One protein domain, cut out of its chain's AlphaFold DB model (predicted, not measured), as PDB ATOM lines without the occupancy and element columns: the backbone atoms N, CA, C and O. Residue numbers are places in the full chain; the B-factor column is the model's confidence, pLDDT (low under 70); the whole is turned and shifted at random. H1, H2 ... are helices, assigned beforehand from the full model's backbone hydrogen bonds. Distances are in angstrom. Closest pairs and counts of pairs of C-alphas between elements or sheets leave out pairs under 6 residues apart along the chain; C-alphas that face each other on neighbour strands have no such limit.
ATOM      1  N   ALA A 507     -57.005 -32.235   3.358       88.38
ATOM      2  CA  ALA A 507     -55.655 -31.758   3.058       88.38
ATOM      3  C   ALA A 507     -55.594 -30.259   2.701       88.38
ATOM      4  O   ALA A 507     -54.567 -29.625   2.954       88.38
ATOM      5  N   GLN A 508     -56.663 -29.691   2.131       84.50
ATOM      6  CA  GLN A 508     -56.794 -28.252   1.879       84.50
ATOM      7  C   GLN A 508     -56.999 -27.479   3.186       84.50
ATOM      8  O   GLN A 508     -56.182 -26.612   3.491       84.50
ATOM      9  N   ALA A 509     -57.978 -27.864   4.012       89.06
ATOM     10  CA  ALA A 509     -58.212 -27.243   5.321       89.06
ATOM     11  C   ALA A 509     -56.964 -27.319   6.228       89.06
ATOM     12  O   ALA A 509     -56.557 -26.335   6.844       89.06
ATOM     13  N   ALA A 510     -56.266 -28.461   6.236       87.56
ATOM     14  CA  ALA A 510     -55.013 -28.628   6.975       87.56
ATOM     15  C   ALA A 510     -53.821 -27.837   6.392       87.56
ATOM     16  O   ALA A 510     -52.793 -27.715   7.063       87.56
ATOM     17  N   ALA A 511     -53.909 -27.324   5.160       78.00
ATOM     18  CA  ALA A 511     -52.921 -26.417   4.569       78.00
ATOM     19  C   ALA A 511     -53.266 -24.941   4.828       78.00
ATOM     20  O   ALA A 511     -52.358 -24.138   5.050       78.00
ATOM     21  N   GLU A 512     -54.555 -24.608   4.847       79.50
ATOM     22  CA  GLU A 512     -55.107 -23.294   5.177       79.50
ATOM     23  C   GLU A 512     -54.862 -22.932   6.649       79.50
ATOM     24  O   GLU A 512     -54.277 -21.890   6.937       79.50
ATOM     25  N   GLU A 513     -55.134 -23.847   7.583       87.12
ATOM     26  CA  GLU A 513     -54.828 -23.661   9.010       87.12
ATOM     27  C   GLU A 513     -53.318 -23.451   9.252       87.12
ATOM     28  O   GLU A 513     -52.891 -22.575  10.005       87.12
ATOM     29  N   ARG A 514     -52.461 -24.178   8.517       80.12
ATOM     30  CA  ARG A 514     -51.001 -23.949   8.531       80.12
ATOM     31  C   ARG A 514     -50.606 -22.583   7.965       80.12
ATOM     32  O   ARG A 514     -49.516 -22.106   8.286       80.12
ATOM     33  N   LEU A 515     -51.423 -21.981   7.100       75.75
ATOM     34  CA  LEU A 515     -51.220 -20.628   6.591       75.75
ATOM     35  C   LEU A 515     -51.656 -19.596   7.639       75.75
ATOM     36  O   LEU A 515     -50.862 -18.710   7.948       75.75
ATOM     37  N   ARG A 516     -52.830 -19.774   8.263       79.50
ATOM     38  CA  ARG A 516     -53.351 -18.925   9.350       79.50
ATOM     39  C   ARG A 516     -52.385 -18.840  10.531       79.50
ATOM     40  O   ARG A 516     -51.969 -17.747  10.906       79.50
ATOM     41  N   VAL A 517     -51.907 -19.981  11.037       83.31
ATOM     42  CA  VAL A 517     -50.910 -20.034  12.128       83.31
ATOM     43  C   VAL A 517     -49.595 -19.331  11.748       83.31
ATOM     44  O   VAL A 517     -48.955 -18.705  12.595       83.31
ATOM     45  N   ARG A 518     -49.183 -19.378  10.474       77.12
ATOM     46  CA  ARG A 518     -48.008 -18.630   9.986       77.12
ATOM     47  C   ARG A 518     -48.272 -17.129   9.870       77.12
ATOM     48  O   ARG A 518     -47.363 -16.360  10.169       77.12
ATOM     49  N   GLY A 519     -49.474 -16.730   9.459       80.50
ATOM     50  CA  GLY A 519     -49.922 -15.338   9.432       80.50
ATOM     51  C   GLY A 519     -49.895 -14.721  10.828       80.50
ATOM     52  O   GLY A 519     -49.186 -13.742  11.047       80.50
ATOM     53  N   LEU A 520     -50.533 -15.385  11.795       82.50
ATOM     54  CA  LEU A 520     -50.495 -15.032  13.218       82.50
ATOM     55  C   LEU A 520     -49.057 -14.852  13.735       82.50
ATOM     56  O   LEU A 520     -48.738 -13.809  14.297       82.50
ATOM     57  N   MET A 521     -48.150 -15.809  13.488       83.19
ATOM     58  CA  MET A 521     -46.738 -15.681  13.896       83.19
ATOM     59  C   MET A 521     -45.984 -14.546  13.180       83.19
ATOM     60  O   MET A 521     -45.082 -13.943  13.766       83.19
ATOM     61  N   ALA A 522     -46.314 -14.254  11.919       81.12
ATOM     62  CA  ALA A 522     -45.713 -13.144  11.182       81.12
ATOM     63  C   ALA A 522     -46.172 -11.789  11.741       81.12
ATOM     64  O   ALA A 522     -45.336 -10.906  11.926       81.12
ATOM     65  N   ILE A 523     -47.456 -11.649  12.079       83.12
ATOM     66  CA  ILE A 523     -48.016 -10.443  12.702       83.12
ATOM     67  C   ILE A 523     -47.503 -10.268  14.135       83.12
ATOM     68  O   ILE A 523     -47.005  -9.195  14.470       83.12
ATOM     69  N   GLU A 524     -47.463 -11.329  14.948       86.31
ATOM     70  CA  GLU A 524     -46.889 -11.300  16.303       86.31
ATOM     71  C   GLU A 524     -45.415 -10.838  16.290       86.31
ATOM     72  O   GLU A 524     -44.986 -10.039  17.125       86.31
ATOM     73  N   ASN A 525     -44.629 -11.282  15.302       85.44
ATOM     74  CA  ASN A 525     -43.259 -10.802  15.093       85.44
ATOM     75  C   ASN A 525     -43.192  -9.395  14.466       85.44
ATOM     76  O   ASN A 525     -42.190  -8.703  14.649       85.44
ATOM     77  N   GLY A 526     -44.256  -8.954  13.793       87.44
ATOM     78  CA  GLY A 526     -44.467  -7.587  13.329       87.44
ATOM     79  C   GLY A 526     -44.664  -6.598  14.476       87.44
ATOM     80  O   GLY A 526     -43.933  -5.609  14.527       87.44
ATOM     81  N   HIS A 527     -45.554  -6.866  15.442       86.12
ATOM     82  CA  HIS A 527     -45.727  -5.990  16.617       86.12
ATOM     83  C   HIS A 527     -44.432  -5.904  17.441       86.12
ATOM     84  O   HIS A 527     -44.004  -4.814  17.812       86.12
ATOM     85  N   LYS A 528     -43.719  -7.030  17.633       85.56
ATOM     86  CA  LYS A 528     -42.394  -7.078  18.300       85.56
ATOM     87  C   LYS A 528     -41.304  -6.237  17.611       85.56
ATOM     88  O   LYS A 528     -40.213  -6.093  18.163       85.56
ATOM     89  N   LEU A 529     -41.567  -5.725  16.409       84.75
ATOM     90  CA  LEU A 529     -40.683  -4.853  15.637       84.75
ATOM     91  C   LEU A 529     -41.297  -3.474  15.328       84.75
ATOM     92  O   LEU A 529     -40.613  -2.655  14.723       84.75
ATOM     93  N   GLY A 530     -42.542  -3.204  15.743       89.19
ATOM     94  CA  GLY A 530     -43.270  -1.970  15.414       89.19
ATOM     95  C   GLY A 530     -43.717  -1.868  13.949       89.19
ATOM     96  O   GLY A 530     -43.816  -0.764  13.423       89.19
ATOM     97  N   LEU A 531     -43.923  -3.007  13.273       86.62
ATOM     98  CA  LEU A 531     -44.225  -3.087  11.834       86.62
ATOM     99  C   LEU A 531     -45.649  -3.574  11.513       86.62
ATOM    100  O   LEU A 531     -46.139  -3.315  10.416       86.62
ATOM    101  N   ALA A 532     -46.300  -4.294  12.431       89.25
ATOM    102  CA  ALA A 532     -47.703  -4.689  12.278       89.25
ATOM    103  C   ALA A 532     -48.644  -3.547  12.703       89.25
ATOM    104  O   ALA A 532     -48.283  -2.787  13.603       89.25
ATOM    105  N   PRO A 533     -49.836  -3.411  12.088       85.00
ATOM    106  CA  PRO A 533     -50.912  -2.606  12.663       85.00
ATOM    107  C   PRO A 533     -51.421  -3.260  13.957       85.00
ATOM    108  O   PRO A 533     -51.408  -4.481  14.060       85.00
ATOM    109  N   ASP A 534     -51.925  -2.476  14.912       88.38
ATOM    110  CA  ASP A 534     -52.439  -2.976  16.204       88.38
ATOM    111  C   ASP A 534     -53.850  -3.608  16.116       88.38
ATOM    112  O   ASP A 534     -54.669  -3.470  17.020       88.38
ATOM    113  N   ILE A 535     -54.126  -4.303  15.009       88.81
ATOM    114  CA  ILE A 535     -55.373  -5.022  14.708       88.81
ATOM    115  C   ILE A 535     -55.070  -6.528  14.817       88.81
ATOM    116  O   ILE A 535     -54.052  -6.970  14.276       88.81
ATOM    117  N   PRO A 536     -55.890  -7.344  15.506       82.06
ATOM    118  CA  PRO A 536     -55.675  -8.787  15.548       82.06
ATOM    119  C   PRO A 536     -55.896  -9.407  14.160       82.06
ATOM    120  O   PRO A 536     -56.797  -9.008  13.433       82.06
ATOM    121  N   PHE A 537     -55.100 -10.424  13.806       79.25
ATOM    122  CA  PHE A 537     -55.125 -11.075  12.480       79.25
ATOM    123  C   PHE A 537     -56.533 -11.497  12.020       79.25
ATOM    124  O   PHE A 537     -56.832 -11.426  10.837       79.25
ATOM    125  N   ASP A 538     -57.391 -11.924  12.948       79.81
ATOM    126  CA  ASP A 538     -58.750 -12.396  12.654       79.81
ATOM    127  C   ASP A 538     -59.754 -11.258  12.348       79.81
ATOM    128  O   ASP A 538     -60.860 -11.535  11.891       79.81
ATOM    129  N   GLU A 539     -59.372  -9.998  12.583       86.62
ATOM    130  CA  GLU A 539     -60.119  -8.778  12.223       86.62
ATOM    131  C   GLU A 539     -59.451  -8.010  11.063       86.62
ATOM    132  O   GLU A 539     -59.941  -6.957  10.655       86.62
ATOM    133  N   MET A 540     -58.331  -8.512  10.528       85.12
ATOM    134  CA  MET A 540     -57.658  -7.910   9.377       85.12
ATOM    135  C   MET A 540     -58.266  -8.413   8.069       85.12
ATOM    136  O   MET A 540     -58.236  -9.604   7.763       85.12
ATOM    137  N   ASP A 541     -58.775  -7.474   7.280       89.44
ATOM    138  CA  ASP A 541     -59.136  -7.686   5.882       89.44
ATOM    139  C   ASP A 541     -57.900  -7.931   4.988       89.44
ATOM    140  O   ASP A 541     -56.743  -7.690   5.363       89.44
ATOM    141  N   ASP A 542     -58.145  -8.405   3.764       76.19
ATOM    142  CA  ASP A 542     -57.083  -8.650   2.782       76.19
ATOM    143  C   ASP A 542     -56.295  -7.365   2.446       76.19
ATOM    144  O   ASP A 542     -55.088  -7.427   2.199       76.19
ATOM    145  N   GLU A 543     -56.927  -6.185   2.505       77.38
ATOM    146  CA  GLU A 543     -56.265  -4.898   2.254       77.38
ATOM    147  C   GLU A 543     -55.253  -4.520   3.345       77.38
ATOM    148  O   GLU A 543     -54.132  -4.102   3.034       77.38
ATOM    149  N   THR A 544     -55.587  -4.688   4.627       84.06
ATOM    150  CA  THR A 544     -54.651  -4.437   5.734       84.06
ATOM    151  C   THR A 544     -53.566  -5.510   5.815       84.06
ATOM    152  O   THR A 544     -52.422  -5.177   6.154       84.06
ATOM    153  N   LEU A 545     -53.862  -6.758   5.427       80.38
ATOM    154  CA  LEU A 545     -52.870  -7.825   5.241       80.38
ATOM    155  C   LEU A 545     -51.883  -7.500   4.109       80.38
ATOM    156  O   LEU A 545     -50.666  -7.565   4.321       80.38
ATOM    157  N   GLU A 546     -52.359  -7.072   2.938       73.69
ATOM    158  CA  GLU A 546     -51.491  -6.584   1.863       73.69
ATOM    159  C   GLU A 546     -50.722  -5.320   2.269       73.69
ATOM    160  O   GLU A 546     -49.536  -5.188   1.961       73.69
ATOM    161  N   GLY A 547     -51.360  -4.394   2.985       78.44
ATOM    162  CA  GLY A 547     -50.737  -3.177   3.494       78.44
ATOM    163  C   GLY A 547     -49.645  -3.460   4.530       78.44
ATOM    164  O   GLY A 547     -48.660  -2.726   4.611       78.44
ATOM    165  N   PHE A 548     -49.771  -4.530   5.318       81.25
ATOM    166  CA  PHE A 548     -48.695  -5.042   6.172       81.25
ATOM    167  C   PHE A 548     -47.576  -5.688   5.341       81.25
ATOM    168  O   PHE A 548     -46.403  -5.371   5.549       81.25
ATOM    169  N   ALA A 549     -47.915  -6.521   4.352       77.62
ATOM    170  CA  ALA A 549     -46.935  -7.154   3.471       77.62
ATOM    171  C   ALA A 549     -46.099  -6.130   2.678       77.62
ATOM    172  O   ALA A 549     -44.876  -6.267   2.609       77.62
ATOM    173  N   ARG A 550     -46.727  -5.071   2.145       75.44
ATOM    174  CA  ARG A 550     -46.050  -3.960   1.447       75.44
ATOM    175  C   ARG A 550     -45.091  -3.212   2.375       75.44
ATOM    176  O   ARG A 550     -43.910  -3.120   2.052       75.44
ATOM    177  N   ARG A 551     -45.550  -2.789   3.563       79.38
ATOM    178  CA  ARG A 551     -44.694  -2.138   4.579       79.38
ATOM    179  C   ARG A 551     -43.508  -3.016   4.993       79.38
ATOM    180  O   ARG A 551     -42.413  -2.506   5.214       79.38
ATOM    181  N   LEU A 552     -43.693  -4.338   5.058       80.88
ATOM    182  CA  LEU A 552     -42.612  -5.282   5.342       80.88
ATOM    183  C   LEU A 552     -41.621  -5.432   4.170       80.88
ATOM    184  O   LEU A 552     -40.418  -5.532   4.415       80.88
ATOM    185  N   GLU A 553     -42.081  -5.437   2.912       77.00
ATOM    186  CA  GLU A 553     -41.185  -5.404   1.742       77.00
ATOM    187  C   GLU A 553     -40.389  -4.083   1.692       77.00
ATOM    188  O   GLU A 553     -39.171  -4.124   1.514       77.00
ATOM    189  N   GLU A 554     -41.024  -2.933   1.941       81.31
ATOM    190  CA  GLU A 554     -40.387  -1.603   2.005       81.31
ATOM    191  C   GLU A 554     -39.324  -1.518   3.112       81.31
ATOM    192  O   GLU A 554     -38.162  -1.206   2.839       81.31
ATOM    193  N   GLU A 555     -39.666  -1.906   4.345       81.25
ATOM    194  CA  GLU A 555     -38.742  -1.976   5.487       81.25
ATOM    195  C   GLU A 555     -37.537  -2.895   5.196       81.25
ATOM    196  O   GLU A 555     -36.421  -2.623   5.645       81.25
ATOM    197  N   ILE A 556     -37.709  -3.969   4.414       79.12
ATOM    198  CA  ILE A 556     -36.613  -4.847   3.969       79.12
ATOM    199  C   ILE A 556     -35.765  -4.197   2.859       79.12
ATOM    200  O   ILE A 556     -34.548  -4.407   2.841       79.12
ATOM    201  N   ILE A 557     -36.368  -3.426   1.951       78.88
ATOM    202  CA  ILE A 557     -35.694  -2.753   0.827       78.88
ATOM    203  C   ILE A 557     -34.847  -1.564   1.305       78.88
ATOM    204  O   ILE A 557     -33.697  -1.427   0.879       78.88
ATOM    205  N   ASP A 558     -35.376  -0.747   2.217       78.44
ATOM    206  CA  ASP A 558     -34.708   0.461   2.721       78.44
ATOM    207  C   ASP A 558     -33.724   0.178   3.869       78.44
ATOM    208  O   ASP A 558     -32.865   1.003   4.198       78.44
ATOM    209  N   SER A 559     -33.759  -1.033   4.436       78.44
ATOM    210  CA  SER A 559     -32.773  -1.526   5.404       78.44
ATOM    211  C   SER A 559     -31.397  -1.779   4.770       78.44
ATOM    212  O   SER A 559     -30.934  -2.912   4.686       78.44
ATOM    213  N   ALA A 560     -30.672  -0.719   4.404       55.69
ATOM    214  CA  ALA A 560     -29.363  -0.771   3.736       55.69
ATOM    215  C   ALA A 560     -28.244  -1.548   4.480       55.69
ATOM    216  O   ALA A 560     -27.159  -1.746   3.930       55.69
ATOM    217  N   ALA A 561     -28.478  -1.990   5.720       76.38
ATOM    218  CA  ALA A 561     -27.593  -2.880   6.464       76.38
ATOM    219  C   ALA A 561     -27.982  -4.356   6.257       76.38
ATOM    220  O   ALA A 561     -29.035  -4.801   6.724       76.38
ATOM    221  N   GLU A 562     -27.081  -5.150   5.663       74.25
ATOM    222  CA  GLU A 562     -27.251  -6.605   5.471       74.25
ATOM    223  C   GLU A 562     -27.599  -7.348   6.773       74.25
ATOM    224  O   GLU A 562     -28.296  -8.364   6.742       74.25
ATOM    225  N   GLU A 563     -27.155  -6.843   7.927       76.06
ATOM    226  CA  GLU A 563     -27.483  -7.391   9.244       76.06
ATOM    227  C   GLU A 563     -28.949  -7.146   9.642       76.06
ATOM    228  O   GLU A 563     -29.596  -8.073  10.135       76.06
ATOM    229  N   LYS A 564     -29.515  -5.959   9.362       77.06
ATOM    230  CA  LYS A 564     -30.944  -5.676   9.596       77.06
ATOM    231  C   LYS A 564     -31.804  -6.526   8.661       77.06
ATOM    232  O   LYS A 564     -32.692  -7.221   9.148       77.06
ATOM    233  N   ILE A 565     -31.454  -6.617   7.371       76.56
ATOM    234  CA  ILE A 565     -32.094  -7.552   6.422       76.56
ATOM    235  C   ILE A 565     -31.988  -8.999   6.924       76.56
ATOM    236  O   ILE A 565     -32.972  -9.733   6.901       76.56
ATOM    237  N   SER A 566     -30.824  -9.429   7.417       75.19
ATOM    238  CA  SER A 566     -30.624 -10.788   7.940       75.19
ATOM    239  C   SER A 566     -31.396 -11.061   9.232       75.19
ATOM    240  O   SER A 566     -31.738 -12.213   9.499       75.19
ATOM    241  N   ARG A 567     -31.662 -10.036  10.048       77.69
ATOM    242  CA  ARG A 567     -32.463 -10.133  11.276       77.69
ATOM    243  C   ARG A 567     -33.956 -10.167  10.954       77.69
ATOM    244  O   ARG A 567     -34.619 -11.098  11.401       77.69
ATOM    245  N   LEU A 568     -34.444  -9.254  10.110       75.06
ATOM    246  CA  LEU A 568     -35.807  -9.272   9.563       75.06
ATOM    247  C   LEU A 568     -36.095 -10.624   8.895       75.06
ATOM    248  O   LEU A 568     -37.052 -11.305   9.260       75.06
ATOM    249  N   LYS A 569     -35.198 -11.097   8.016       76.88
ATOM    250  CA  LYS A 569     -35.361 -12.395   7.349       76.88
ATOM    251  C   LYS A 569     -35.422 -13.576   8.321       76.88
ATOM    252  O   LYS A 569     -36.180 -14.498   8.067       76.88
ATOM    253  N   LYS A 570     -34.693 -13.557   9.443       78.75
ATOM    254  CA  LYS A 570     -34.771 -14.618  10.471       78.75
ATOM    255  C   LYS A 570     -36.042 -14.567  11.325       78.75
ATOM    256  O   LYS A 570     -36.414 -15.604  11.864       78.75
ATOM    257  N   LEU A 571     -36.663 -13.395  11.478       70.44
ATOM    258  CA  LEU A 571     -37.851 -13.194  12.317       70.44
ATOM    259  C   LEU A 571     -39.157 -13.437  11.544       70.44
ATOM    260  O   LEU A 571     -40.041 -14.116  12.060       70.44
ATOM    261  N   PHE A 572     -39.251 -12.966  10.297       68.31
ATOM    262  CA  PHE A 572     -40.422 -13.187   9.435       68.31
ATOM    263  C   PHE A 572     -40.338 -14.471   8.602       68.31
ATOM    264  O   PHE A 572     -41.360 -15.090   8.321       68.31
ATOM    265  N   PHE A 573     -39.128 -14.933   8.266       69.19
ATOM    266  CA  PHE A 573     -38.911 -16.226   7.611       69.19
ATOM    267  C   PHE A 573     -38.029 -17.138   8.488       69.19
ATOM    268  O   PHE A 573     -36.899 -17.458   8.107       69.19
ATOM    269  N   PRO A 574     -38.528 -17.633   9.644       49.41
ATOM    270  CA  PRO A 574     -37.825 -18.590  10.510       49.41
ATOM    271  C   PRO A 574     -37.689 -20.002   9.887       49.41
ATOM    272  O   PRO A 574     -37.633 -21.018  10.585       49.41
ATOM    273  N   MET A 575     -37.590 -20.094   8.558       40.53
ATOM    274  CA  MET A 575     -37.284 -21.321   7.839       40.53
ATOM    275  C   MET A 575     -35.811 -21.702   8.003       40.53
ATOM    276  O   MET A 575     -34.926 -21.273   7.259       40.53
ATOM    277  N   LYS A 576     -35.569 -22.677   8.880       44.44
ATOM    278  CA  LYS A 576     -34.642 -23.748   8.497       44.44
ATOM    279  C   LYS A 576     -35.215 -24.387   7.227       44.44
ATOM    280  O   LYS A 576     -36.367 -24.814   7.243       44.44
TER     281      LYS A 576
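What this domain is: This is residues 507 to 576 of the 1272 residues of an uncharacterized protein of Teratosphaeria nubilosa (UniProt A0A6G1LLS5). Three helices make a loosely joined, open arrangement: H2 and H3 fold back on each other as a narrow V, and the last part of H1 meets the far end of H3, while residues 507 to 515 of H1 stick out as a free arm. A long loop, residues 528 to 541, leads from H1 to H2. The printed part has 70 residues with three named helices, H1, H2 and H3 in that order, and no named strand; its class is all helix. It is only just compact, close to loose, with a radius of gyration of the C-alphas of 12.9 A and spans of 39 by 28 by 17 A.

How they stand to each other: Start with H1, residues 507 to 527, and look at its residues 522 to 526, which alone touch H3, residues 562 to 572. The closest C-alphas there, those of Ala 522 and Phe 572, are 5.6 A apart. H1 and H3 run opposite ways at a steep tilt of 48 degrees. H2, residues 542 to 558, and H1 are near each other. H2 and H3 are close but not clearly touching, their closest C-alphas being those of Ile 556 and Ile 565, 5.8 A apart. They run opposite ways at a shallow tilt of 24 degrees. In H2 and H3 every O i to N i+4 pair is within hydrogen-bond range; in H1, 15 of 17 are.

Where its parts are: Find C-alpha 507 at (-55.655, -31.758, 3.058); from there H1 runs 30.8 A to C-alpha 527. H2 begins at C-alpha 542, at (-57.083, -8.650, 2.782), and runs 24.2 A. H3 runs 15.2 A and ends at C-alpha 572, at (-40.422, -13.187, 9.435).

The domain as a whole: The two C-alphas farthest apart, those of Ala 507 and Ala 560, are 40.6 A apart. The printed part has no cut. The link from H1 to H2 is long, with 14 residues, and that from H2 to H3 is tight, with 3. Mean pLDDT of the printed part is 79.0; residue 560 and residues 572 to 576 are under 70.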